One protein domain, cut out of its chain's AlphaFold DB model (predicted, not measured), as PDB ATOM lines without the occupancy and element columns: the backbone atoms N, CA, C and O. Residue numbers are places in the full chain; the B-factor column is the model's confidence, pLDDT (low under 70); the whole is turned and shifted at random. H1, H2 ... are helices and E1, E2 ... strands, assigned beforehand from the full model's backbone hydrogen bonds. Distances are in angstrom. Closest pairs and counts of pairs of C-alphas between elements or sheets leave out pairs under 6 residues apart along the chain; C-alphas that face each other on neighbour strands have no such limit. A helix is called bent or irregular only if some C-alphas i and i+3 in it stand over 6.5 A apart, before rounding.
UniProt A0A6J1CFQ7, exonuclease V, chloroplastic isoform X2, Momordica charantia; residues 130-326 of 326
ATOM      1  N   LEU A 130      25.274  45.482  70.788       88.75
ATOM      2  CA  LEU A 130      24.566  44.834  71.901       88.75
ATOM      3  C   LEU A 130      25.534  44.102  72.842       88.75
ATOM      4  O   LEU A 130      25.346  44.132  74.059       88.75
ATOM      5  N   LEU A 131      26.597  43.507  72.290       86.88
ATOM      6  CA  LEU A 131      27.669  42.882  73.063       86.88
ATOM      7  C   LEU A 131      28.335  43.894  73.996       86.88
ATOM      8  O   LEU A 131      28.407  43.664  75.202       86.88
ATOM      9  N   HIS A 132      28.749  45.049  73.473       87.31
ATOM     10  CA  HIS A 132      29.355  46.093  74.295       87.31
ATOM     11  C   HIS A 132      28.363  46.621  75.340       87.31
ATOM     12  O   HIS A 132      28.677  46.700  76.525       87.31
ATOM     13  N   ARG A 133      27.123  46.902  74.938       90.31
ATOM     14  CA  ARG A 133      26.116  47.477  75.834       90.31
ATOM     15  C   ARG A 133      25.746  46.556  77.001       90.31
ATOM     16  O   ARG A 133      25.606  47.030  78.126       90.31
ATOM     17  N   PHE A 134      25.563  45.258  76.750       89.69
ATOM     18  CA  PHE A 134      25.010  44.322  77.737       89.69
ATOM     19  C   PHE A 134      26.032  43.363  78.354       89.69
ATOM     20  O   PHE A 134      25.726  42.747  79.382       89.69
ATOM     21  N   ARG A 135      27.216  43.202  77.749       90.69
ATOM     22  CA  ARG A 135      28.247  42.237  78.173       90.69
ATOM     23  C   ARG A 135      29.634  42.836  78.398       90.69
ATOM     24  O   ARG A 135      30.571  42.093  78.699       90.69
ATOM     25  N   ARG A 136      29.769  44.166  78.383       87.25
ATOM     26  CA  ARG A 136      30.986  44.848  78.849       87.25
ATOM     27  C   ARG A 136      31.371  44.369  80.253       87.25
ATOM     28  O   ARG A 136      30.544  44.409  81.165       87.25
ATOM     29  N   LYS A 137      32.620  43.910  80.405       87.00
ATOM     30  CA  LYS A 137      33.200  43.360  81.648       87.00
ATOM     31  C   LYS A 137      32.509  42.101  82.200       87.00
ATOM     32  O   LYS A 137      32.723  41.742  83.353       87.00
ATOM     33  N   LYS A 138      31.646  41.438  81.419       89.50
ATOM     34  CA  LYS A 138      30.951  40.196  81.823       89.50
ATOM     35  C   LYS A 138      31.292  38.997  80.943       89.50
ATOM     36  O   LYS A 138      31.235  37.876  81.439       89.50
ATOM     37  N   GLY A 139      31.682  39.246  79.693       92.06
ATOM     38  CA  GLY A 139      31.898  38.206  78.689       92.06
ATOM     39  C   GLY A 139      30.589  37.810  78.005       92.06
ATOM     40  O   GLY A 139      29.503  38.004  78.552       92.06
ATOM     41  N   PHE A 140      30.690  37.308  76.784       94.12
ATOM     42  CA  PHE A 140      29.591  36.777  75.995       94.12
ATOM     43  C   PHE A 140      29.274  35.353  76.460       94.12
ATOM     44  O   PHE A 140      30.121  34.466  76.379       94.12
ATOM     45  N   ALA A 141      28.082  35.132  77.015       94.81
ATOM     46  CA  ALA A 141      27.734  33.812  77.522       94.81
ATOM     47  C   ALA A 141      27.352  32.879  76.367       94.81
ATOM     48  O   ALA A 141      26.691  33.308  75.423       94.81
ATOM     49  N   VAL A 142      27.657  31.584  76.470       94.94
ATOM     50  CA  VAL A 142      27.187  30.596  75.477       94.94
ATOM     51  C   VAL A 142      25.655  30.600  75.363       94.94
ATOM     52  O   VAL A 142      25.111  30.540  74.264       94.94
ATOM     53  N   THR A 143      24.943  30.829  76.470       92.44
ATOM     54  CA  THR A 143      23.477  31.007  76.489       92.44
ATOM     55  C   THR A 143      22.994  32.311  75.841       92.44
ATOM     56  O   THR A 143      21.798  32.489  75.580       92.44
ATOM     57  N   ASP A 144      23.890  33.269  75.583       92.50
ATOM     58  CA  ASP A 144      23.576  34.418  74.743       92.50
ATOM     59  C   ASP A 144      23.527  34.050  73.272       92.50
ATOM     60  O   ASP A 144      22.586  34.475  72.606       92.50
ATOM     61  N   PHE A 145      24.469  33.227  72.820       91.25
ATOM     62  CA  PHE A 145      24.524  32.712  71.459       91.25
ATOM     63  C   PHE A 145      23.404  31.709  71.173       91.25
ATOM     64  O   PHE A 145      22.626  31.882  70.241       91.25
ATOM     65  N   THR A 146      23.227  30.692  72.014       91.81
ATOM     66  CA  THR A 146      22.162  29.705  71.776       91.81
ATOM     67  C   THR A 146      20.774  30.322  71.931       91.81
ATOM     68  O   THR A 146      19.829  29.929  71.257       91.81
ATOM     69  N   GLY A 147      20.636  31.373  72.742       90.12
ATOM     70  CA  GLY A 147      19.386  32.119  72.860       90.12
ATOM     71  C   GLY A 147      18.986  32.904  71.601       90.12
ATOM     72  O   GLY A 147      17.826  33.305  71.513       90.12
ATOM     73  N   THR A 148      19.898  33.146  70.649       90.50
ATOM     74  CA  THR A 148      19.558  33.801  69.372       90.50
ATOM     75  C   THR A 148      19.046  32.838  68.310       90.50
ATOM     76  O   THR A 148      18.370  33.293  67.394       90.50
ATOM     77  N   GLU A 149      19.317  31.536  68.441       87.56
ATOM     78  CA  GLU A 149      19.028  30.545  67.396       87.56
ATOM     79  C   GLU A 149      17.528  30.407  67.092       87.56
ATOM     80  O   GLU A 149      17.150  30.367  65.925       87.56
ATOM     81  N   TRP A 150      16.659  30.445  68.108       83.88
ATOM     82  CA  TRP A 150      15.208  30.419  67.884       83.88
ATOM     83  C   TRP A 150      14.646  31.767  67.409       83.88
ATOM     84  O   TRP A 150      13.841  31.839  66.482       83.88
ATOM     85  N   CYS A 151      15.008  32.855  68.099       89.38
ATOM     86  CA  CYS A 151      14.487  34.191  67.816       89.38
ATOM     87  C   CYS A 151      15.426  35.282  68.347       89.38
ATOM     88  O   CYS A 151      15.432  35.612  69.537       89.38
ATOM     89  N   GLU A 152      16.155  35.938  67.446       91.19
ATOM     90  CA  GLU A 152      17.060  37.039  67.792       91.19
ATOM     91  C   GLU A 152      16.344  38.176  68.533       91.19
ATOM     92  O   GLU A 152      16.840  38.695  69.536       91.19
ATOM     93  N   LYS A 153      15.134  38.549  68.093       92.00
ATOM     94  CA  LYS A 153      14.351  39.608  68.750       92.00
ATOM     95  C   LYS A 153      13.958  39.235  70.171       92.00
ATOM     96  O   LYS A 153      14.019  40.095  71.047       92.00
ATOM     97  N   GLN A 154      13.625  37.973  70.435       90.81
ATOM     98  CA  GLN A 154      13.368  37.498  71.793       90.81
ATOM     99  C   GLN A 154      14.606  37.673  72.675       90.81
ATOM    100  O   GLN A 154      14.482  38.153  73.807       90.81
ATOM    101  N   LYS A 155      15.801  37.352  72.160       91.19
ATOM    102  CA  LYS A 155      17.043  37.585  72.900       91.19
ATOM    103  C   LYS A 155      17.254  39.070  73.172       91.19
ATOM    104  O   LYS A 155      17.524  39.437  74.316       91.19
ATOM    105  N   VAL A 156      17.052  39.935  72.178       91.56
ATOM    106  CA  VAL A 156      17.135  41.396  72.351       91.56
ATOM    107  C   VAL A 156      16.178  41.881  73.442       91.56
ATOM    108  O   VAL A 156      16.599  42.649  74.307       91.56
ATOM    109  N   PHE A 157      14.929  41.411  73.459       92.00
ATOM    110  CA  PHE A 157      13.983  41.746  74.524       92.00
ATOM    111  C   PHE A 157      14.453  41.247  75.890       92.00
ATOM    112  O   PHE A 157      14.393  42.009  76.847       92.00
ATOM    113  N   SER A 158      14.998  40.031  75.991       90.81
ATOM    114  CA  SER A 158      15.540  39.522  77.261       90.81
ATOM    115  C   SER A 158      16.707  40.362  77.798       90.81
ATOM    116  O   SER A 158      16.873  40.506  79.007       90.81
ATOM    117  N   LEU A 159      17.504  40.965  76.909       90.62
ATOM    118  CA  LEU A 159      18.595  41.858  77.301       90.62
ATOM    119  C   LEU A 159      18.075  43.196  77.842       90.62
ATOM    120  O   LEU A 159      18.662  43.734  78.777       90.62
ATOM    121  N   HIS A 160      16.986  43.725  77.274       90.12
ATOM    122  CA  HIS A 160      16.417  45.019  77.668       90.12
ATOM    123  C   HIS A 160      15.472  44.922  78.870       90.12
ATOM    124  O   HIS A 160      15.548  45.753  79.769       90.12
ATOM    125  N   SER A 161      14.595  43.921  78.878       89.56
ATOM    126  CA  SER A 161      13.517  43.761  79.859       89.56
ATOM    127  C   SER A 161      13.876  42.805  80.998       89.56
ATOM    128  O   SER A 161      13.096  42.649  81.932       89.56
ATOM    129  N   GLY A 162      15.047  42.169  80.932       84.75
ATOM    130  CA  GLY A 162      15.466  41.136  81.872       84.75
ATOM    131  C   GLY A 162      15.018  39.732  81.466       84.75
ATOM    132  O   GLY A 162      14.293  39.517  80.489       84.75
ATOM    133  N   SER A 163      15.503  38.747  82.220       79.25
ATOM    134  CA  SER A 163      15.159  37.344  82.005       79.25
ATOM    135  C   SER A 163      13.700  37.081  82.364       79.25
ATOM    136  O   SER A 163      13.169  37.653  83.313       79.25
ATOM    137  N   ARG A 164      13.070  36.164  81.625       83.75
ATOM    138  CA  ARG A 164      11.747  35.641  81.984       83.75
ATOM    139  C   ARG A 164      11.804  34.954  83.348       83.75
ATOM    140  O   ARG A 164      12.842  34.403  83.721       83.75
ATOM    141  N   GLU A 165      10.677  34.957  84.052       87.62
ATOM    142  CA  GLU A 165      10.521  34.178  85.278       87.62
ATOM    143  C   GLU A 165      10.799  32.695  85.013       87.62
ATOM    144  O   GLU A 165      10.490  32.157  83.942       87.62
ATOM    145  N   LYS A 166      11.431  32.040  85.991       90.25
ATOM    146  CA  LYS A 166      11.764  30.622  85.886       90.25
ATOM    147  C   LYS A 166      10.473  29.816  85.931       90.25
ATOM    148  O   LYS A 166       9.661  29.964  86.836       90.25
ATOM    149  N   THR A 167      10.279  28.959  84.937       91.50
ATOM    150  CA  THR A 167       9.159  28.018  84.944       91.50
ATOM    151  C   THR A 167       9.489  26.833  85.849       91.50
ATOM    152  O   THR A 167      10.657  26.481  86.011       91.50
ATOM    153  N   LYS A 168       8.462  26.145  86.367       92.81
ATOM    154  CA  LYS A 168       8.636  24.920  87.175       92.81
ATOM    155  C   LYS A 168       9.510  23.867  86.483       92.81
ATOM    156  O   LYS A 168      10.274  23.169  87.136       92.81
ATOM    157  N   ALA A 169       9.420  23.772  85.154       89.62
ATOM    158  CA  ALA A 169      10.250  22.866  84.362       89.62
ATOM    159  C   ALA A 169      11.735  23.270  84.382       89.62
ATOM    160  O   ALA A 169      12.596  22.410  84.527       89.62
ATOM    161  N   VAL A 170      12.038  24.571  84.286       89.56
ATOM    162  CA  VAL A 170      13.416  25.081  84.389       89.56
ATOM    163  C   VAL A 170      13.965  24.887  85.802       89.56
ATOM    164  O   VAL A 170      15.120  24.509  85.956       89.56
ATOM    165  N   GLU A 171      13.153  25.099  86.837       93.00
ATOM    166  CA  GLU A 171      13.559  24.855  88.227       93.00
ATOM    167  C   GLU A 171      13.847  23.374  88.496       93.00
ATOM    168  O   GLU A 171      14.868  23.056  89.102       93.00
ATOM    169  N   ALA A 172      13.002  22.471  87.988       93.31
ATOM    170  CA  ALA A 172      13.242  21.031  88.051       93.31
ATOM    171  C   ALA A 172      14.529  20.633  87.310       93.31
ATOM    172  O   ALA A 172      15.292  19.808  87.810       93.31
ATOM    173  N   GLY A 173      14.805  21.265  86.163       92.56
ATOM    174  CA  GLY A 173      16.074  21.129  85.448       92.56
ATOM    175  C   GLY A 173      17.262  21.529  86.320       92.56
ATOM    176  O   GLY A 173      18.137  20.713  86.575       92.56
ATOM    177  N   ILE A 174      17.249  22.740  86.880       92.75
ATOM    178  CA  ILE A 174      18.319  23.226  87.769       92.75
ATOM    179  C   ILE A 174      18.541  22.272  88.956       92.75
ATOM    180  O   ILE A 174      19.683  21.987  89.310       92.75
ATOM    181  N   ALA A 175      17.468  21.748  89.556       94.69
ATOM    182  CA  ALA A 175      17.569  20.784  90.649       94.69
ATOM    183  C   ALA A 175      18.209  19.456  90.207       94.69
ATOM    184  O   ALA A 175      19.014  18.891  90.947       94.69
ATOM    185  N   ARG A 176      17.900  18.978  88.992       93.94
ATOM    186  CA  ARG A 176      18.524  17.786  88.399       93.94
ATOM    187  C   ARG A 176      20.033  17.978  88.240       93.94
ATOM    188  O   ARG A 176      20.785  17.122  88.686       93.94
ATOM    189  N   HIS A 177      20.465  19.100  87.666       93.81
ATOM    190  CA  HIS A 177      21.889  19.420  87.499       93.81
ATOM    191  C   HIS A 177      22.614  19.498  88.842       93.81
ATOM    192  O   HIS A 177      23.650  18.869  89.021       93.81
ATOM    193  N   ALA A 178      22.018  20.173  89.830       92.62
ATOM    194  CA  ALA A 178      22.588  20.259  91.171       92.62
ATOM    195  C   ALA A 178      22.738  18.882  91.846       92.62
ATOM    196  O   ALA A 178      23.709  18.655  92.567       92.62
ATOM    197  N   MET A 179      21.794  17.963  91.615       93.56
ATOM    198  CA  MET A 179      21.883  16.582  92.098       93.56
ATOM    199  C   MET A 179      23.031  15.832  91.416       93.56
ATOM    200  O   MET A 179      23.842  15.218  92.102       93.56
ATOM    201  N   LEU A 180      23.118  15.929  90.086       92.75
ATOM    202  CA  LEU A 180      24.168  15.296  89.289       92.75
ATOM    203  C   LEU A 180      25.562  15.814  89.669       92.75
ATOM    204  O   LEU A 180      26.502  15.035  89.803       92.75
ATOM    205  N   GLU A 181      25.716  17.114  89.889       91.44
ATOM    206  CA  GLU A 181      26.975  17.698  90.347       91.44
ATOM    207  C   GLU A 181      27.363  17.179  91.743       91.44
ATOM    208  O   GLU A 181      28.517  16.821  91.971       91.44
ATOM    209  N   ALA A 182      26.395  17.060  92.661       90.81
ATOM    210  CA  ALA A 182      26.622  16.592  94.031       90.81
ATOM    211  C   ALA A 182      27.045  15.111  94.131       90.81
ATOM    212  O   ALA A 182      27.606  14.693  95.151       90.81
ATOM    213  N   GLU A 183      26.788  14.307  93.095       90.81
ATOM    214  CA  GLU A 183      27.292  12.929  92.999       90.81
ATOM    215  C   GLU A 183      28.825  12.909  92.917       90.81
ATOM    216  O   GLU A 183      29.471  12.063  93.546       90.81
ATOM    217  N   VAL A 184      29.384  13.884  92.198       86.56
ATOM    218  CA  VAL A 184      30.793  13.958  91.801       86.56
ATOM    219  C   VAL A 184      31.578  14.916  92.704       86.56
ATOM    220  O   VAL A 184      32.709  14.620  93.085       86.56
ATOM    221  N   VAL A 185      30.981  16.033  93.130       84.88
ATOM    222  CA  VAL A 185      31.672  17.077  93.895       84.88
ATOM    223  C   VAL A 185      30.901  17.520  95.139       84.88
ATOM    224  O   VAL A 185      29.686  17.694  95.132       84.88
ATOM    225  N   LYS A 186      31.628  17.797  96.228       85.69
ATOM    226  CA  LYS A 186      31.126  18.550  97.379       85.69
ATOM    227  C   LYS A 186      31.376  20.054  97.216       85.69
ATOM    228  O   LYS A 186      32.494  20.481  96.936       85.69
ATOM    229  N   LYS A 187      30.342  20.858  97.478       83.94
ATOM    230  CA  LYS A 187      30.426  22.326  97.524       83.94
ATOM    231  C   LYS A 187      30.683  22.818  98.941       83.94
ATOM    232  O   LYS A 187      29.899  22.518  99.842       83.94
ATOM    233  N   ALA A 188      31.710  23.639  99.118       84.31
ATOM    234  CA  ALA A 188      31.883  24.448 100.319       84.31
ATOM    235  C   ALA A 188      31.392  25.875 100.050       84.31
ATOM    236  O   ALA A 188      31.625  26.429  98.976       84.31
ATOM    237  N   LYS A 189      30.655  26.455 101.002       85.62
ATOM    238  CA  LYS A 189      30.172  27.839 100.906       85.62
ATOM    239  C   LYS A 189      31.323  28.772 101.249       85.62
ATOM    240  O   LYS A 189      31.903  28.595 102.305       85.62
ATOM    241  N   VAL A 190      31.584  29.746 100.383       87.25
ATOM    242  CA  VAL A 190      32.654  30.738 100.524       87.25
ATOM    243  C   VAL A 190      32.077  32.144 100.395       87.25
ATOM    244  O   VAL A 190      31.196  32.403  99.564       87.25
ATOM    245  N   GLN A 191      32.556  33.071 101.215       86.31
ATOM    246  CA  GLN A 191      32.156  34.470 101.183       86.31
ATOM    247  C   GLN A 191      32.907  35.248 100.098       86.31
ATOM    248  O   GLN A 191      34.135  35.305 100.062       86.31
ATOM    249  N   VAL A 192      32.143  35.926  99.241       89.56
ATOM    250  CA  VAL A 192      32.656  36.774  98.158       89.56
ATOM    251  C   VAL A 192      32.493  38.237  98.546       89.56
ATOM    252  O   VAL A 192      31.365  38.718  98.746       89.56
ATOM    253  N   LYS A 193      33.618  38.952  98.631       89.69
ATOM    254  CA  LYS A 193      33.679  40.376  98.982       89.69
ATOM    255  C   LYS A 193      33.916  41.251  97.749       89.69
ATOM    256  O   LYS A 193      33.341  42.336  97.674       89.69
ATOM    257  N   SER A 194      34.684  40.770  96.771       91.56
ATOM    258  CA  SER A 194      35.106  41.543  95.590       91.56
ATOM    259  C   SER A 194      34.690  40.911  94.248       91.56
ATOM    260  O   SER A 194      34.065  39.847  94.185       91.56
ATOM    261  N   ALA A 195      34.961  41.604  93.135       91.12
ATOM    262  CA  ALA A 195      34.783  41.024  91.801       91.12
ATOM    263  C   ALA A 195      35.899  40.021  91.482       91.12
ATOM    264  O   ALA A 195      35.645  39.005  90.833       91.12
ATOM    265  N   GLU A 196      37.087  40.301  92.001       93.19
ATOM    266  CA  GLU A 196      38.293  39.494  91.968       93.19
ATOM    267  C   GLU A 196      38.057  38.153  92.664       93.19
ATOM    268  O   GLU A 196      38.294  37.124  92.046       93.19
ATOM    269  N   ASP A 197      37.445  38.142  93.853       92.12
ATOM    270  CA  ASP A 197      37.050  36.920  94.574       92.12
ATOM    271  C   ASP A 197      36.146  36.027  93.711       92.12
ATOM    272  O   ASP A 197      36.308  34.810  93.644       92.12
ATOM    273  N   ARG A 198      35.185  36.632  93.001       92.50
ATOM    274  CA  ARG A 198      34.262  35.891  92.130       92.50
ATOM    275  C   ARG A 198      34.993  35.246  90.954       92.50
ATOM    276  O   ARG A 198      34.624  34.148  90.547       92.50
ATOM    277  N   TRP A 199      35.977  35.932  90.380       93.25
ATOM    278  CA  TRP A 199      36.789  35.385  89.293       93.25
ATOM    279  C   TRP A 199      37.799  34.358  89.789       93.25
ATOM    280  O   TRP A 199      37.934  33.316  89.155       93.25
ATOM    281  N   ALA A 200      38.421  34.590  90.943       92.38
ATOM    282  CA  ALA A 200      39.293  33.630  91.602       92.38
ATOM    283  C   ALA A 200      38.555  32.314  91.864       92.38
ATOM    284  O   ALA A 200      39.053  31.258  91.490       92.38
ATOM    285  N   LEU A 201      37.322  32.367  92.381       92.44
ATOM    286  CA  LEU A 201      36.493  31.172  92.564       92.44
ATOM    287  C   LEU A 201      36.174  30.455  91.249       92.44
ATOM    288  O   LEU A 201      36.189  29.230  91.212       92.44
ATOM    289  N   LYS A 202      35.908  31.183  90.158       93.12
ATOM    290  CA  LYS A 202      35.684  30.557  88.843       93.12
ATOM    291  C   LYS A 202      36.930  29.835  88.335       93.12
ATOM    292  O   LYS A 202      36.815  28.704  87.881       93.12
ATOM    293  N   LEU A 203      38.097  30.472  88.430       92.38
ATOM    294  CA  LEU A 203      39.374  29.885  88.012       92.38
ATOM    295  C   LEU A 203      39.764  28.694  88.895       92.38
ATOM    296  O   LEU A 203      40.265  27.688  88.395       92.38
ATOM    297  N   LEU A 204      39.484  28.778  90.195       91.31
ATOM    298  CA  LEU A 204      39.702  27.685  91.136       91.31
ATOM    299  C   LEU A 204      38.773  26.504  90.838       91.31
ATOM    300  O   LEU A 204      39.246  25.378  90.756       91.31
ATOM    301  N   ASN A 205      37.485  26.754  90.584       93.25
ATOM    302  CA  ASN A 205      36.532  25.712  90.191       93.25
ATOM    303  C   ASN A 205      36.890  25.081  88.834       93.25
ATOM    304  O   ASN A 205      36.730  23.876  88.671       93.25
ATOM    305  N   PHE A 206      37.413  25.861  87.880       93.44
ATOM    306  CA  PHE A 206      37.945  25.323  86.624       93.44
ATOM    307  C   PHE A 206      39.145  24.406  86.876       93.44
ATOM    308  O   PHE A 206      39.147  23.262  86.433       93.44
ATOM    309  N   THR A 207      40.133  24.874  87.643       91.00
ATOM    310  CA  THR A 207      41.325  24.086  88.004       91.00
ATOM    311  C   THR A 207      40.930  22.799  88.721       91.00
ATOM    312  O   THR A 207      41.449  21.725  88.423       91.00
ATOM    313  N   PHE A 208      39.964  22.898  89.632       89.81
ATOM    314  CA  PHE A 208      39.405  21.760  90.335       89.81
ATOM    315  C   PHE A 208      38.771  20.751  89.370       89.81
ATOM    316  O   PHE A 208      39.112  19.571  89.415       89.81
ATOM    317  N   GLY A 209      37.889  21.206  88.480       92.56
ATOM    318  CA  GLY A 209      37.213  20.323  87.537       92.56
ATOM    319  C   GLY A 209      38.173  19.679  86.534       92.56
ATOM    320  O   GLY A 209      38.030  18.500  86.229       92.56
ATOM    321  N   VAL A 210      39.213  20.394  86.087       91.62
ATOM    322  CA  VAL A 210      40.272  19.820  85.236       91.62
ATOM    323  C   VAL A 210      41.065  18.751  85.986       91.62
ATOM    324  O   VAL A 210      41.267  17.665  85.452       91.62
ATOM    325  N   ASN A 211      41.478  19.007  87.230       90.81
ATOM    326  CA  ASN A 211      42.158  17.994  88.040       90.81
ATOM    327  C   ASN A 211      41.263  16.768  88.247       90.81
ATOM    328  O   ASN A 211      41.708  15.640  88.053       90.81
ATOM    329  N   GLN A 212      39.991  16.983  88.578       90.38
ATOM    330  CA  GLN A 212      39.031  15.901  88.728       90.38
ATOM    331  C   GLN A 212      38.899  15.075  87.444       90.38
ATOM    332  O   GLN A 212      38.973  13.853  87.487       90.38
ATOM    333  N   LEU A 213      38.795  15.733  86.292       92.56
ATOM    334  CA  LEU A 213      38.752  15.074  84.994       92.56
ATOM    335  C   LEU A 213      40.021  14.254  84.706       92.56
ATOM    336  O   LEU A 213      39.927  13.168  84.138       92.56
ATOM    337  N   LEU A 214      41.201  14.737  85.103       90.56
ATOM    338  CA  LEU A 214      42.469  14.027  84.904       90.56
ATOM    339  C   LEU A 214      42.610  12.779  85.791       90.56
ATOM    340  O   LEU A 214      43.184  11.788  85.332       90.56
ATOM    341  N   PHE A 215      42.111  12.824  87.032       89.00
ATOM    342  CA  PHE A 215      42.246  11.732  88.008       89.00
ATOM    343  C   PHE A 215      41.072  10.745  88.001       89.00
ATOM    344  O   PHE A 215      41.289   9.541  88.095       89.00
ATOM    345  N   GLU A 216      39.839  11.240  87.909       89.94
ATOM    346  CA  GLU A 216      38.606  10.444  87.987       89.94
ATOM    347  C   GLU A 216      38.007  10.160  86.600       89.94
ATOM    348  O   GLU A 216      37.128   9.310  86.472       89.94
ATOM    349  N   GLY A 217      38.459  10.860  85.552       91.56
ATOM    350  CA  GLY A 217      37.945  10.705  84.188       91.56
ATOM    351  C   GLY A 217      36.588  11.376  83.940       91.56
ATOM    352  O   GLY A 217      36.044  11.260  82.843       91.56
ATOM    353  N   LEU A 218      36.040  12.087  84.927       94.00
ATOM    354  CA  LEU A 218      34.728  12.730  84.869       94.00
ATOM    355  C   LEU A 218      34.746  14.034  85.669       94.00
ATOM    356  O   LEU A 218      35.223  14.062  86.797       94.00
ATOM    357  N   THR A 219      34.159  15.098  85.130       95.12
ATOM    358  CA  THR A 219      33.828  16.299  85.906       95.12
ATOM    359  C   THR A 219      32.480  16.865  85.469       95.12
ATOM    360  O   THR A 219      32.040  16.629  84.343       95.12
ATOM    361  N   ARG A 220      31.810  17.588  86.369       95.56
ATOM    362  CA  ARG A 220      30.496  18.199  86.137       95.56
ATOM    363  C   ARG A 220      30.497  19.678  86.482       95.56
ATOM    364  O   ARG A 220      31.234  20.101  87.369       95.56
ATOM    365  N   GLU A 221      29.648  20.433  85.789       95.25
ATOM    366  CA  GLU A 221      29.472  21.883  85.951       95.25
ATOM    367  C   GLU A 221      30.804  22.654  85.839       95.25
ATOM    368  O   GLU A 221      31.099  23.564  86.617       95.25
ATOM    369  N   LEU A 222      31.633  22.284  84.854       95.38
ATOM    370  CA  LEU A 222      32.962  22.855  84.633       95.38
ATOM    371  C   LEU A 222      32.841  24.281  84.069       95.38
ATOM    372  O   LEU A 222      32.414  24.449  82.919       95.38
ATOM    373  N   PRO A 223      33.234  25.332  84.814       95.75
ATOM    374  CA  PRO A 223      33.191  26.692  84.296       95.75
ATOM    375  C   PRO A 223      34.306  26.894  83.271       95.75
ATOM    376  O   PRO A 223      35.477  26.744  83.594       95.75
ATOM    377  N   VAL A 224      33.955  27.299  82.054       94.31
ATOM    378  CA  VAL A 224      34.914  27.551  80.971       94.31
ATOM    379  C   VAL A 224      34.850  28.992  80.498       94.31
ATOM    380  O   VAL A 224      33.815  29.665  80.559       94.31
ATOM    381  N   MET A 225      35.987  29.485  80.026       93.75
ATOM    382  CA  MET A 225      36.135  30.833  79.502       93.75
ATOM    383  C   MET A 225      37.306  30.879  78.535       93.75
ATOM    384  O   MET A 225      38.312  30.221  78.771       93.75
ATOM    385  N   GLY A 226      37.190  31.683  77.486       91.50
ATOM    386  CA  GLY A 226      38.232  31.819  76.474       91.50
ATOM    387  C   GLY A 226      38.068  33.108  75.689       91.50
ATOM    388  O   GLY A 226      36.980  33.691  75.657       91.50
ATOM    389  N   LEU A 227      39.156  33.577  75.084       90.00
ATOM    390  CA  LEU A 227      39.123  34.706  74.166       90.00
ATOM    391  C   LEU A 227      39.014  34.163  72.744       90.00
ATOM    392  O   LEU A 227      39.987  33.668  72.192       90.00
ATOM    393  N   ILE A 228      37.834  34.290  72.150       87.12
ATOM    394  CA  ILE A 228      37.554  33.810  70.801       87.12
ATOM    395  C   ILE A 228      37.334  35.025  69.914       87.12
ATOM    396  O   ILE A 228      36.428  35.818  70.159       87.12
ATOM    397  N   GLU A 229      38.168  35.193  68.888       82.88
ATOM    398  CA  GLU A 229      38.025  36.278  67.901       82.88
ATOM    399  C   GLU A 229      37.934  37.681  68.536       82.88
ATOM    400  O   GLU A 229      37.178  38.548  68.100       82.88
ATOM    401  N   GLY A 230      38.687  37.911  69.617       85.56
ATOM    402  CA  GLY A 230      38.666  39.179  70.356       85.56
ATOM    403  C   GLY A 230      37.456  39.365  71.281       85.56
ATOM    404  O   GLY A 230      37.331  40.411  71.921       85.56
ATOM    405  N   VAL A 231      36.584  38.362  71.406       89.06
ATOM    406  CA  VAL A 231      35.430  38.355  72.308       89.06
ATOM    407  C   VAL A 231      35.649  37.335  73.422       89.06
ATOM    408  O   VAL A 231      35.822  36.144  73.184       89.06
ATOM    409  N   TRP A 232      35.610  37.795  74.671       92.25
ATOM    410  CA  TRP A 232      35.635  36.894  75.821       92.25
ATOM    411  C   TRP A 232      34.333  36.110  75.900       92.25
ATOM    412  O   TRP A 232      33.284  36.701  76.158       92.25
ATOM    413  N   MET A 233      34.405  34.796  75.721       93.56
ATOM    414  CA  MET A 233      33.289  33.874  75.884       93.56
ATOM    415  C   MET A 233      33.348  33.189  77.247       93.56
ATOM    416  O   MET A 233      34.427  32.923  77.773       93.56
ATOM    417  N   VAL A 234      32.180  32.933  77.838       95.31
ATOM    418  CA  VAL A 234      32.045  32.278  79.148       95.31
ATOM    419  C   VAL A 234      30.910  31.258  79.136       95.31
ATOM    420  O   VAL A 234      29.880  31.457  78.487       95.31
ATOM    421  N   GLY A 235      31.068  30.183  79.896       95.88
ATOM    422  CA  GLY A 235      30.104  29.095  79.938       95.88
ATOM    423  C   GLY A 235      30.316  28.150  81.112       95.88
ATOM    424  O   GLY A 235      31.261  28.305  81.882       95.88
ATOM    425  N   VAL A 236      29.407  27.189  81.247       96.56
ATOM    426  CA  VAL A 236      29.511  26.088  82.206       96.56
ATOM    427  C   VAL A 236      29.134  24.816  81.464       96.56
ATOM    428  O   VAL A 236      28.031  24.738  80.926       96.56
ATOM    429  N   ILE A 237      30.068  23.876  81.366       96.56
ATOM    430  CA  ILE A 237      29.842  22.590  80.709       96.56
ATOM    431  C   ILE A 237      29.239  21.638  81.735       96.56
ATOM    432  O   ILE A 237      29.842  21.427  82.788       96.56
ATOM    433  N   ASP A 238      28.075  21.067  81.428       95.75
ATOM    434  CA  ASP A 238      27.352  20.201  82.363       95.75
ATOM    435  C   ASP A 238      28.188  18.987  82.761       95.75
ATOM    436  O   ASP A 238      28.298  18.674  83.944       95.75
ATOM    437  N   GLU A 239      28.801  18.318  81.784       95.38
ATOM    438  CA  GLU A 239      29.611  17.134  82.018       95.38
ATOM    439  C   GLU A 239      30.727  16.987  80.975       95.38
ATOM    440  O   GLU A 239      30.525  17.169  79.773       95.38
ATOM    441  N   VAL A 240      31.920  16.628  81.451       95.75
ATOM    442  CA  VAL A 240      33.080  16.300  80.617       95.75
ATOM    443  C   VAL A 240      33.603  14.934  81.028       95.75
ATOM    444  O   VAL A 240      33.835  14.689  82.213       95.75
ATOM    445  N   ARG A 241      33.807  14.054  80.046       95.25
ATOM    446  CA  ARG A 241      34.360  12.710  80.240       95.25
ATOM    447  C   ARG A 241      35.681  12.555  79.509       95.25
ATOM    448  O   ARG A 241      35.830  13.024  78.382       95.25
ATOM    449  N   MET A 242      36.606  11.844  80.138       93.00
ATOM    450  CA  MET A 242      37.820  11.344  79.509       93.00
ATOM    451  C   MET A 242      37.524   9.958  78.936       93.00
ATOM    452  O   MET A 242      37.213   9.033  79.684       93.00
ATOM    453  N   LEU A 243      37.601   9.815  77.616       90.38
ATOM    454  CA  LEU A 243      37.500   8.530  76.938       90.38
ATOM    455  C   LEU A 243      38.896   8.029  76.575       90.38
ATOM    456  O   LEU A 243      39.709   8.774  76.024       90.38
ATOM    457  N   GLU A 244      39.155   6.756  76.854       86.44
ATOM    458  CA  GLU A 244      40.328   6.061  76.335       86.44
ATOM    459  C   GLU A 244      39.989   5.491  74.956       86.44
ATOM    460  O   GLU A 244      39.017   4.758  74.788       86.44
ATOM    461  N   THR A 245      40.775   5.880  73.957       81.44
ATOM    462  CA  THR A 245      40.693   5.389  72.580       81.44
ATOM    463  C   THR A 245      42.022   4.746  72.208       81.44
ATOM    464  O   THR A 245      43.054   5.067  72.804       81.44
ATOM    465  N   ASP A 246      42.031   3.901  71.176       81.19
ATOM    466  CA  ASP A 246      43.255   3.261  70.673       81.19
ATOM    467  C   ASP A 246      44.343   4.287  70.287       81.19
ATOM    468  O   ASP A 246      45.538   3.999  70.329       81.19
ATOM    469  N   THR A 247      43.930   5.511  69.945       77.25
ATOM    470  CA  THR A 247      44.788   6.632  69.535       77.25
ATOM    471  C   THR A 247      45.180   7.586  70.669       77.25
ATOM    472  O   THR A 247      45.912   8.545  70.427       77.25
ATOM    473  N   GLY A 248      44.711   7.359  71.900       82.75
ATOM    474  CA  GLY A 248      45.000   8.205  73.060       82.75
ATOM    475  C   GLY A 248      43.756   8.610  73.851       82.75
ATOM    476  O   GLY A 248      42.722   7.944  73.816       82.75
ATOM    477  N   ARG A 249      43.853   9.711  74.599       84.31
ATOM    478  CA  ARG A 249      42.745  10.237  75.408       84.31
ATOM    479  C   ARG A 249      41.940  11.267  74.621       84.31
ATOM    480  O   ARG A 249      42.519  12.214  74.096       84.31
ATOM    481  N   MET A 250      40.619  11.109  74.586       87.81
ATOM    482  CA  MET A 250      39.693  12.041  73.941       87.81
ATOM    483  C   MET A 250      38.707  12.615  74.959       87.81
ATOM    484  O   MET A 250      38.233  11.907  75.846       87.81
ATOM    485  N   LEU A 251      38.378  13.899  74.825       91.25
ATOM    486  CA  LEU A 251      37.359  14.545  75.647       91.25
ATOM    487  C   LEU A 251      35.981  14.390  75.004       91.25
ATOM    488  O   LEU A 251      35.798  14.746  73.842       91.25
ATOM    489  N   MET A 252      35.003  13.921  75.776       93.56
ATOM    490  CA  MET A 252      33.592  13.951  75.393       93.56
ATOM    491  C   MET A 252      32.854  14.987  76.235       93.56
ATOM    492  O   MET A 252      32.868  14.919  77.465       93.56
ATOM    493  N   LEU A 253      32.203  15.935  75.562       95.25
ATOM    494  CA  LEU A 253      31.337  16.929  76.191       95.25
ATOM    495  C   LEU A 253      29.898  16.427  76.145       95.25
ATOM    496  O   LEU A 253      29.417  16.035  75.083       95.25
ATOM    497  N   VAL A 254      29.214  16.455  77.284       94.62
ATOM    498  CA  VAL A 254      27.833  15.993  77.410       94.62
ATOM    499  C   VAL A 254      26.995  17.118  78.006       94.62
ATOM    500  O   VAL A 254      27.342  17.687  79.038       94.62
ATOM    501  N   ASP A 255      25.884  17.431  77.343       92.75
ATOM    502  CA  ASP A 255      24.890  18.407  77.785       92.75
ATOM    503  C   ASP A 255      23.619  17.649  78.174       92.75
ATOM    504  O   ASP A 255      23.065  16.879  77.387       92.75
ATOM    505  N   THR A 256      23.180  17.818  79.419       91.50
ATOM    506  CA  THR A 256      22.024  17.086  79.943       91.50
ATOM    507  C   THR A 256      20.799  17.981  79.876       91.50
ATOM    508  O   THR A 256      20.702  18.978  80.581       91.50
ATOM    509  N   LYS A 257      19.801  17.620  79.064       88.88
ATOM    510  CA  LYS A 257      18.531  18.357  79.001       88.88
ATOM    511  C   LYS A 257      17.400  17.600  79.679       88.88
ATOM    512  O   LYS A 257      17.085  16.466  79.338       88.88
ATOM    513  N   THR A 258      16.714  18.268  80.603       88.38
ATOM    514  CA  THR A 258      15.482  17.747  81.206       88.38
ATOM    515  C   THR A 258      14.264  18.074  80.348       88.38
ATOM    516  O   THR A 258      14.092  19.223  79.929       88.38
ATOM    517  N   ARG A 259      13.366  17.105  80.148       83.06
ATOM    518  CA  ARG A 259      12.081  17.304  79.462       83.06
ATOM    519  C   ARG A 259      10.913  16.875  80.339       83.06
ATOM    520  O   ARG A 259      11.045  16.008  81.192       83.06
ATOM    521  N   SER A 260       9.755  17.489  80.103       83.62
ATOM    522  CA  SER A 260       8.494  17.099  80.746       83.62
ATOM    523  C   SER A 260       7.802  15.927  80.053       83.62
ATOM    524  O   SER A 260       6.946  15.288  80.653       83.62
ATOM    525  N   ARG A 261       8.129  15.678  78.781       84.31
ATOM    526  CA  ARG A 261       7.582  14.582  77.981       84.31
ATOM    527  C   ARG A 261       8.685  13.586  77.680       84.31
ATOM    528  O   ARG A 261       9.778  13.998  77.284       84.31
ATOM    529  N   ASP A 262       8.345  12.312  77.794       84.38
ATOM    530  CA  ASP A 262       9.203  11.190  77.427       84.38
ATOM    531  C   ASP A 262       9.176  10.967  75.908       84.38
ATOM    532  O   ASP A 262       8.643  10.000  75.376       84.38
ATOM    533  N   THR A 263       9.627  11.986  75.181       85.31
ATOM    534  CA  THR A 263       9.781  11.946  73.730       85.31
ATOM    535  C   THR A 263      11.097  12.591  73.339       85.31
ATOM    536  O   THR A 263      11.597  13.481  74.035       85.31
ATOM    537  N   VAL A 264      11.642  12.189  72.197       83.00
ATOM    538  CA  VAL A 264      12.809  12.861  71.628       83.00
ATOM    539  C   VAL A 264      12.411  14.303  71.257       83.00
ATOM    540  O   VAL A 264      11.315  14.522  70.723       83.00
ATOM    541  N   PRO A 265      13.224  15.318  71.607       84.25
ATOM    542  CA  PRO A 265      12.970  16.697  71.200       84.25
ATOM    543  C   PRO A 265      12.948  16.830  69.673       84.25
ATOM    544  O   PRO A 265      13.569  16.046  68.966       84.25
ATOM    545  N   ALA A 266      12.243  17.836  69.158       85.25
ATOM    546  CA  ALA A 266      12.282  18.132  67.727       85.25
ATOM    547  C   ALA A 266      13.655  18.701  67.320       85.25
ATOM    548  O   ALA A 266      14.321  19.325  68.146       85.25
ATOM    549  N   GLU A 267      14.019  18.574  66.044       85.56
ATOM    550  CA  GLU A 267      15.267  19.101  65.455       85.56
ATOM    551  C   GLU A 267      15.647  20.526  65.916       85.56
ATOM    552  O   GLU A 267      16.753  20.717  66.412       85.56
ATOM    553  N   PRO A 268      14.745  21.533  65.912       81.19
ATOM    554  CA  PRO A 268      15.101  22.874  66.397       81.19
ATOM    555  C   PRO A 268      15.528  22.915  67.874       81.19
ATOM    556  O   PRO A 268      16.365  23.714  68.273       81.19
ATOM    557  N   GLN A 269      14.963  22.043  68.713       80.69
ATOM    558  CA  GLN A 269      15.358  21.944  70.120       80.69
ATOM    559  C   GLN A 269      16.709  21.236  70.274       80.69
ATOM    560  O   GLN A 269      17.487  21.615  71.147       80.69
ATOM    561  N   GLN A 270      16.991  20.241  69.427       86.94
ATOM    562  CA  GLN A 270      18.285  19.550  69.389       86.94
ATOM    563  C   GLN A 270      19.393  20.495  68.921       86.94
ATOM    564  O   GLN A 270      20.437  20.587  69.563       86.94
ATOM    565  N   ARG A 271      19.129  21.290  67.877       88.06
ATOM    566  CA  ARG A 271      20.059  22.288  67.335       88.06
ATOM    567  C   ARG A 271      20.584  23.251  68.398       88.06
ATOM    568  O   ARG A 271      21.767  23.582  68.386       88.06
ATOM    569  N   ASN A 272      19.742  23.662  69.345       88.94
ATOM    570  CA  ASN A 272      20.168  24.512  70.454       88.94
ATOM    571  C   ASN A 272      21.240  23.842  71.333       88.94
ATOM    572  O   ASN A 272      22.246  24.472  71.664       88.94
ATOM    573  N   GLY A 273      21.037  22.561  71.662       89.69
ATOM    574  CA  GLY A 273      21.994  21.741  72.411       89.69
ATOM    575  C   GLY A 273      23.279  21.482  71.623       89.69
ATOM    576  O   GLY A 273      24.367  21.658  72.167       89.69
ATOM    577  N   LYS A 274      23.169  21.191  70.317       91.44
ATOM    578  CA  LYS A 274      24.330  21.068  69.421       91.44
ATOM    579  C   LYS A 274      25.175  22.337  69.455       91.44
ATOM    580  O   LYS A 274      26.335  22.287  69.843       91.44
ATOM    581  N   LEU A 275      24.583  23.499  69.172       92.38
ATOM    582  CA  LEU A 275      25.294  24.783  69.198       92.38
ATOM    583  C   LEU A 275      25.933  25.084  70.559       92.38
ATOM    584  O   LEU A 275      27.008  25.682  70.611       92.38
ATOM    585  N   GLN A 276      25.291  24.684  71.658       94.00
ATOM    586  CA  GLN A 276      25.859  24.828  72.994       94.00
ATOM    587  C   GLN A 276      27.155  24.020  73.143       94.00
ATOM    588  O   GLN A 276      28.180  24.582  73.531       94.00
ATOM    589  N   LEU A 277      27.120  22.732  72.791       95.06
ATOM    590  CA  LEU A 277      28.275  21.833  72.845       95.06
ATOM    591  C   LEU A 277      29.401  22.288  71.911       95.06
ATOM    592  O   LEU A 277      30.563  22.297  72.312       95.06
ATOM    593  N   MET A 278      29.060  22.742  70.706       93.88
ATOM    594  CA  MET A 278      30.023  23.252  69.726       93.88
ATOM    595  C   MET A 278      30.738  24.507  70.241       93.88
ATOM    596  O   MET A 278      31.958  24.605  70.145       93.88
ATOM    597  N   CYS A 279      30.009  25.439  70.868       94.00
ATOM    598  CA  CYS A 279      30.608  26.602  71.527       94.00
ATOM    599  C   CYS A 279      31.558  26.203  72.661       94.00
ATOM    600  O   CYS A 279      32.620  26.801  72.809       94.00
ATOM    601  N   TYR A 280      31.191  25.210  73.474       95.69
ATOM    602  CA  TYR A 280      32.062  24.725  74.544       95.69
ATOM    603  C   TYR A 280      33.323  24.057  74.010       95.69
ATOM    604  O   TYR A 280      34.409  24.358  74.507       95.69
ATOM    605  N   LYS A 281      33.198  23.229  72.968       93.31
ATOM    606  CA  LYS A 281      34.343  22.658  72.260       93.31
ATOM    607  C   LYS A 281      35.259  23.759  71.733       93.31
ATOM    608  O   LYS A 281      36.441  23.740  72.039       93.31
ATOM    609  N   TYR A 282      34.711  24.770  71.062       91.44
ATOM    610  CA  TYR A 282      35.504  25.873  70.517       91.44
ATOM    611  C   TYR A 282      36.214  26.698  71.605       91.44
ATOM    612  O   TYR A 282      37.370  27.081  71.434       91.44
ATOM    613  N   ILE A 283      35.575  26.919  72.765       92.31
ATOM    614  CA  ILE A 283      36.234  27.536  73.932       92.31
ATOM    615  C   ILE A 283      37.406  26.677  74.404       92.31
ATOM    616  O   ILE A 283      38.498  27.210  74.582       92.31
ATOM    617  N   LEU A 284      37.209  25.371  74.595       90.88
ATOM    618  CA  LEU A 284      38.275  24.475  75.051       90.88
ATOM    619  C   LEU A 284      39.422  24.381  74.042       90.88
ATOM    620  O   LEU A 284      40.579  24.491  74.437       90.88
ATOM    621  N   ASP A 285      39.108  24.249  72.755       88.06
ATOM    622  CA  ASP A 285      40.104  24.189  71.691       88.06
ATOM    623  C   ASP A 285      40.916  25.483  71.630       88.06
ATOM    624  O   ASP A 285      42.128  25.412  71.492       88.06
ATOM    625  N   SER A 286      40.291  26.655  71.820       86.56
ATOM    626  CA  SER A 286      40.999  27.949  71.839       86.56
ATOM    627  C   SER A 286      41.999  28.089  72.994       86.56
ATOM    628  O   SER A 286      42.968  28.837  72.892       86.56
ATOM    629  N   LEU A 287      41.807  27.348  74.091       82.75
ATOM    630  CA  LEU A 287      42.712  27.397  75.242       82.75
ATOM    631  C   LEU A 287      44.034  26.657  74.993       82.75
ATOM    632  O   LEU A 287      45.008  26.935  75.693       82.75
ATOM    633  N   ILE A 288      44.077  25.734  74.027       76.81
ATOM    634  CA  ILE A 288      45.250  24.892  73.759       76.81
ATOM    635  C   ILE A 288      46.343  25.650  72.974       76.81
ATOM    636  O   ILE A 288      47.475  25.684  73.461       76.81
ATOM    637  N   PRO A 289      46.071  26.260  71.798       72.88
ATOM    638  CA  PRO A 289      47.102  26.884  70.974       72.88
ATOM    639  C   PRO A 289      47.419  28.328  71.384       72.88
ATOM    640  O   PRO A 289      48.589  28.700  71.426       72.88
ATOM    641  N   ASP A 290      46.405  29.142  71.696       67.62
ATOM    642  CA  ASP A 290      46.572  30.588  71.910       67.62
ATOM    643  C   ASP A 290      46.965  30.933  73.357       67.62
ATOM    644  O   ASP A 290      47.456  32.029  73.647       67.62
ATOM    645  N   GLY A 291      46.782  29.976  74.272       70.12
ATOM    646  CA  GLY A 291      47.046  30.129  75.696       70.12
ATOM    647  C   GLY A 291      46.135  31.152  76.386       70.12
ATOM    648  O   GLY A 291      45.241  31.766  75.803       70.12
ATOM    649  N   PHE A 292      46.350  31.348  77.688       83.25
ATOM    650  CA  PHE A 292      45.561  32.286  78.487       83.25
ATOM    651  C   PHE A 292      46.271  33.639  78.635       83.25
ATOM    652  O   PHE A 292      47.237  33.777  79.390       83.25
ATOM    653  N   SER A 293      45.765  34.671  77.955       86.31
ATOM    654  CA  SER A 293      46.290  36.037  78.070       86.31
ATOM    655  C   SER A 293      45.790  36.732  79.341       86.31
ATOM    656  O   SER A 293      44.734  37.370  79.365       86.31
ATOM    657  N   SER A 294      46.580  36.641  80.414       87.25
ATOM    658  CA  SER A 294      46.256  37.238  81.716       87.25
ATOM    659  C   SER A 294      46.031  38.751  81.639       87.25
ATOM    660  O   SER A 294      45.080  39.262  82.222       87.25
ATOM    661  N   ARG A 295      46.844  39.481  80.866       90.19
ATOM    662  CA  ARG A 295      46.694  40.934  80.695       90.19
ATOM    663  C   ARG A 295      45.343  41.298  80.080       90.19
ATOM    664  O   ARG A 295      44.616  42.106  80.645       90.19
ATOM    665  N   GLN A 296      44.983  40.660  78.964       91.06
ATOM    666  CA  GLN A 296      43.694  40.899  78.307       91.06
ATOM    667  C   GLN A 296      42.518  40.489  79.197       91.06
ATOM    668  O   GLN A 296      41.460  41.115  79.136       91.06
ATOM    669  N   PHE A 297      42.706  39.465  80.029       92.94
ATOM    670  CA  PHE A 297      41.729  39.047  81.023       92.94
ATOM    671  C   PHE A 297      41.494  40.147  82.072       92.94
ATOM    672  O   PHE A 297      40.364  40.616  82.223       92.94
ATOM    673  N   PHE A 298      42.548  40.615  82.748       93.94
ATOM    674  CA  PHE A 298      42.432  41.674  83.758       93.94
ATOM    675  C   PHE A 298      41.865  42.970  83.160       93.94
ATOM    676  O   PHE A 298      40.942  43.552  83.735       93.94
ATOM    677  N   ASP A 299      42.332  43.366  81.973       93.06
ATOM    678  CA  ASP A 299      41.874  44.572  81.278       93.06
ATOM    679  C   ASP A 299      40.375  44.487  80.928       93.06
ATOM    680  O   ASP A 299      39.590  45.383  81.265       93.06
ATOM    681  N   PHE A 300      39.939  43.387  80.299       92.56
ATOM    682  CA  PHE A 300      38.554  43.231  79.850       92.56
ATOM    683  C   PHE A 300      37.564  43.156  81.013       92.56
ATOM    684  O   PHE A 300      36.510  43.799  80.973       92.56
ATOM    685  N   PHE A 301      37.886  42.383  82.052       92.81
ATOM    686  CA  PHE A 301      37.023  42.239  83.225       92.81
ATOM    687  C   PHE A 301      37.191  43.384  84.233       92.81
ATOM    688  O   PHE A 301      36.412  43.469  85.182       92.81
ATOM    689  N   SER A 302      38.124  44.312  83.976       93.19
ATOM    690  CA  SER A 302      38.463  45.444  84.848       93.19
ATOM    691  C   SER A 302      38.791  45.006  86.272       93.19
ATOM    692  O   SER A 302      38.237  45.539  87.232       93.19
ATOM    693  N   LEU A 303      39.655  44.004  86.369       93.69
ATOM    694  CA  LEU A 303      40.100  43.404  87.619       93.69
ATOM    695  C   LEU A 303      41.469  43.960  87.996       93.69
ATOM    696  O   LEU A 303      42.311  44.178  87.124       93.69
ATOM    697  N   ASN A 304      41.707  44.151  89.291       92.12
ATOM    698  CA  ASN A 304      43.028  44.546  89.775       92.12
ATOM    699  C   ASN A 304      43.905  43.300  90.030       92.12
ATOM    700  O   ASN A 304      43.595  42.536  90.946       92.12
ATOM    701  N   PRO A 305      45.020  43.103  89.296       88.94
ATOM    702  CA  PRO A 305      45.914  41.959  89.505       88.94
ATOM    703  C   PRO A 305      46.642  41.983  90.858       88.94
ATOM    704  O   PRO A 305      47.169  40.957  91.275       88.94
ATOM    705  N   TYR A 306      46.674  43.130  91.542       88.38
ATOM    706  CA  TYR A 306      47.290  43.298  92.862       88.38
ATOM    707  C   TYR A 306      46.265  43.309  94.003       88.38
ATOM    708  O   TYR A 306      46.601  43.675  95.126       88.38
ATOM    709  N   SER A 307      45.001  42.974  93.729       87.81
ATOM    710  CA  SER A 307      44.004  42.848  94.790       87.81
ATOM    711  C   SER A 307      44.288  41.613  95.636       87.81
ATOM    712  O   SER A 307      44.429  40.512  95.106       87.81
ATOM    713  N   THR A 308      44.269  41.782  96.953       87.88
ATOM    714  CA  THR A 308      44.289  40.669  97.901       87.88
ATOM    715  C   THR A 308      42.951  39.932  97.857       87.88
ATOM    716  O   THR A 308      41.892  40.569  97.895       87.88
ATOM    717  N   LEU A 309      42.994  38.604  97.763       89.25
ATOM    718  CA  LEU A 309      41.804  37.753  97.834       89.25
ATOM    719  C   LEU A 309      41.327  37.617  99.283       89.25
ATOM    720  O   LEU A 309      42.077  37.875 100.226       89.25
ATOM    721  N   SER A 310      40.074  37.211  99.477       88.00
ATOM    722  CA  SER A 310      39.576  36.910 100.821       88.00
ATOM    723  C   SER A 310      40.357  35.761 101.486       88.00
ATOM    724  O   SER A 310      40.847  34.847 100.818       88.00
ATOM    725  N   GLU A 311      40.467  35.804 102.818       86.25
ATOM    726  CA  GLU A 311      41.179  34.790 103.618       86.25
ATOM    727  C   GLU A 311      40.662  33.376 103.323       86.25
ATOM    728  O   GLU A 311      41.446  32.493 103.011       86.25
ATOM    729  N   GLU A 312      39.343  33.188 103.272       84.44
ATOM    730  CA  GLU A 312      38.701  31.893 102.999       84.44
ATOM    731  C   GLU A 312      39.059  31.314 101.611       84.44
ATOM    732  O   GLU A 312      39.256  30.106 101.450       84.44
ATOM    733  N   ILE A 313      39.191  32.174 100.591       85.25
ATOM    734  CA  ILE A 313      39.656  31.760  99.257       85.25
ATOM    735  C   ILE A 313      41.141  31.399  99.315       85.25
ATOM    736  O   ILE A 313      41.558  30.403  98.728       85.25
ATOM    737  N   THR A 314      41.938  32.178 100.041       84.56
ATOM    738  CA  THR A 314      43.384  31.965 100.177       84.56
ATOM    739  C   THR A 314      43.697  30.675 100.936       84.56
ATOM    740  O   THR A 314      44.566  29.912 100.518       84.56
ATOM    741  N   GLU A 315      42.955  30.380 102.002       84.12
ATOM    742  CA  GLU A 315      43.016  29.120 102.747       84.12
ATOM    743  C   GLU A 315      42.658  27.936 101.854       84.12
ATOM    744  O   GLU A 315      43.382  26.939 101.828       84.12
ATOM    745  N   SER A 316      41.594  28.078 101.056       80.00
ATOM    746  CA  SER A 316      41.218  27.072 100.064       80.00
ATOM    747  C   SER A 316      42.382  26.823  99.103       80.00
ATOM    748  O   SER A 316      42.853  25.697  99.007       80.00
ATOM    749  N   ILE A 317      42.930  27.863  98.468       81.44
ATOM    750  CA  ILE A 317      44.073  27.766  97.539       81.44
ATOM    751  C   ILE A 317      45.300  27.110  98.205       81.44
ATOM    752  O   ILE A 317      45.925  26.226  97.614       81.44
ATOM    753  N   THR A 318      45.607  27.491  99.447       81.69
ATOM    754  CA  THR A 318      46.752  26.968 100.211       81.69
ATOM    755  C   THR A 318      46.579  25.489 100.541       81.69
ATOM    756  O   THR A 318      47.531  24.719 100.419       81.69
ATOM    757  N   SER A 319      45.361  25.058 100.886       76.06
ATOM    758  CA  SER A 319      45.054  23.643 101.138       76.06
ATOM    759  C   SER A 319      45.321  22.750  99.920       76.06
ATOM    760  O   SER A 319      45.601  21.562 100.073       76.06
ATOM    761  N   PHE A 320      45.315  23.331  98.716       65.50
ATOM    762  CA  PHE A 320      45.605  22.647  97.457       65.50
ATOM    763  C   PHE A 320      47.070  22.762  97.008       65.50
ATOM    764  O   PHE A 320      47.411  22.291  95.926       65.50
ATOM    765  N   GLY A 321      47.946  23.365  97.817       63.19
ATOM    766  CA  GLY A 321      49.376  23.462  97.518       63.19
ATOM    767  C   GLY A 321      49.756  24.592  96.556       63.19
ATOM    768  O   GLY A 321      50.881  24.615  96.058       63.19
ATOM    769  N   PHE A 322      48.858  25.548  96.304       61.50
ATOM    770  CA  PHE A 322      49.174  26.761  95.549       61.50
ATOM    771  C   PHE A 322      49.554  27.902  96.502       61.50
ATOM    772  O   PHE A 322      48.859  28.171  97.480       61.50
ATOM    773  N   THR A 323      50.638  28.624  96.208       47.22
ATOM    774  CA  THR A 323      51.018  29.833  96.958       47.22
ATOM    775  C   THR A 323      50.355  31.058  96.325       47.22
ATOM    776  O   THR A 323      50.851  31.594  95.334       47.22
ATOM    777  N   ALA A 324      49.225  31.512  96.871       46.53
ATOM    778  CA  ALA A 324      48.698  32.835  96.536       46.53
ATOM    779  C   ALA A 324      49.550  33.910  97.230       46.53
ATOM    780  O   ALA A 324      49.881  33.775  98.408       46.53
ATOM    781  N   LYS A 325      49.933  34.969  96.506       41.25
ATOM    782  CA  LYS A 325      50.574  36.129  97.138       41.25
ATOM    783  C   LYS A 325      49.536  36.869  97.984       41.25
ATOM    784  O   LYS A 325      48.488  37.243  97.460       41.25
ATOM    785  N   ILE A 326      49.869  37.025  99.264       37.31
ATOM    786  CA  ILE A 326      49.204  37.891 100.247       37.31
ATOM    787  C   ILE A 326      49.543  39.346  99.931       37.31
ATOM    788  O   ILE A 326      50.711  39.600  99.545       37.31
TER     789      ILE A 326
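AT A GLANCE: This is residues 130 to 326 of the 326 residues of the protein "exonuclease V, chloroplastic isoform X2" of Momordica charantia (UniProt A0A6J1CFQ7). A strongly twisted ribbon of three antiparallel strands, E2, E3 and E4, runs through the middle, with the long helices H5 and H6 packed on different sides of it and apart from each other. H4 packs over E2 and E3 where these two strands bend; H2 packs on H6 and E3, with H3 and then H1 following beyond it, and H8 packs on the side of H5 away from the sheet. The printed part has 197 residues, with eight named helices and four named strands in the order H1 H2 H3 H4 E1 H5 E2 E3 E4 H6 H7 H8, and its class is mixed, helices and strands. The sheet has the order E2 - E3 - E4. The whole is compact, with a radius of gyration of the C-alphas of 18.1 A and spans of 52 by 46 by 35 A.

IN THESE COORDINATES: The sheet is made of E2, residues 218 to 228, 25.5 A long; E3, residues 231 to 245, 33.4 A; and E4, residues 248 to 254, 19.3 A. E2 begins at C-alpha 218 (34.728, 12.730, 84.869). H5, residues 195 to 216, is 31.1 A long, and H6, residues 267 to 287, is 30.3 A. H4, residues 168 to 184, is 25.1 A long, and E1, residues 185 to 192, is 20.2 A. The shorter helices are H1, residues 130 to 135; H2, residues 142 to 150; H3, residues 152 to 161; H7, residues 294 to 301; and H8, residues 311 to 319. H1 begins at C-alpha 130 (24.566, 44.834, 71.901), and H8 ends at C-alpha 319 (45.054, 23.643, 101.138). H2 is only just irregular, with C-alphas 147 and 150 6.7 A apart.

HOW THE PARTS SIT: E2, E3 and E4 form a meander, each strand the antiparallel neighbour of the one before, in two hairpins. Across E2 and E3, N 224 and O 235 are within hydrogen-bond range at 2.9 A; across E3 and E4, N 243 and O 250 are at 2.8 A. E2 bends by 77 degrees at residue 221 and E3 by 80 degrees at residue 238. H5 is on the sheet, over E2 and E3, at a height of 8.6 A, and runs along the strands, at 9 degrees to E3 on the local plane; its closest C-alphas to E2 are Leu 213 and Thr 219, 5.2 A. H6 is on the sheet at a height of 8.1 A and stands up from it by 51 degrees; its Ile 283 and Gly 226 of E2 have C-alphas 5.4 A apart, the closest of the two elements. The sheet and its helices make three layers, helices on both faces: H2 and H4 on one, H6 on the other. The C-alphas of Glu 181 in H4 and Arg 220 in E2 are their closest, 5.5 A. H2 touches H6 at a shallow tilt of 29 degrees, opposite ways, closest at the C-alphas of Thr 146 and Asn 272, 5.7 A. H2 also touches H3, closest at the C-alphas of Thr 148 and Lys 155, 5.8 A. H1 and H3 are close but not clearly touching, at 6.9 A between the C-alphas of Phe 134 and Leu 159. H8 touches H5, with residues 197 to 204 of H5 alone, closest at the C-alphas of Leu 201 and Ile 313, 7.4 A. E1 pairs with no named strand, and H7 only grazes the sheet with its residues 296 to 301. Every O i to N i+4 pair is within hydrogen-bond range in H1, H3, H5, H7 and H8; H4 has 12 of 13, H6 15 of 17, and H2 2 of 5, beside 3 of 6 O i to N i+3 pairs.

THE WHOLE: The C-alphas of Thr 263 and Ile 326, the two farthest apart, are 54.1 A apart. The printed part has no cut and ends at the chain's last residue. The link from E4 to H6, residues 255 to 266, is long. The mean pLDDT of the printed part is 88.1; residue 290 and residues 320 to 326 are under 70.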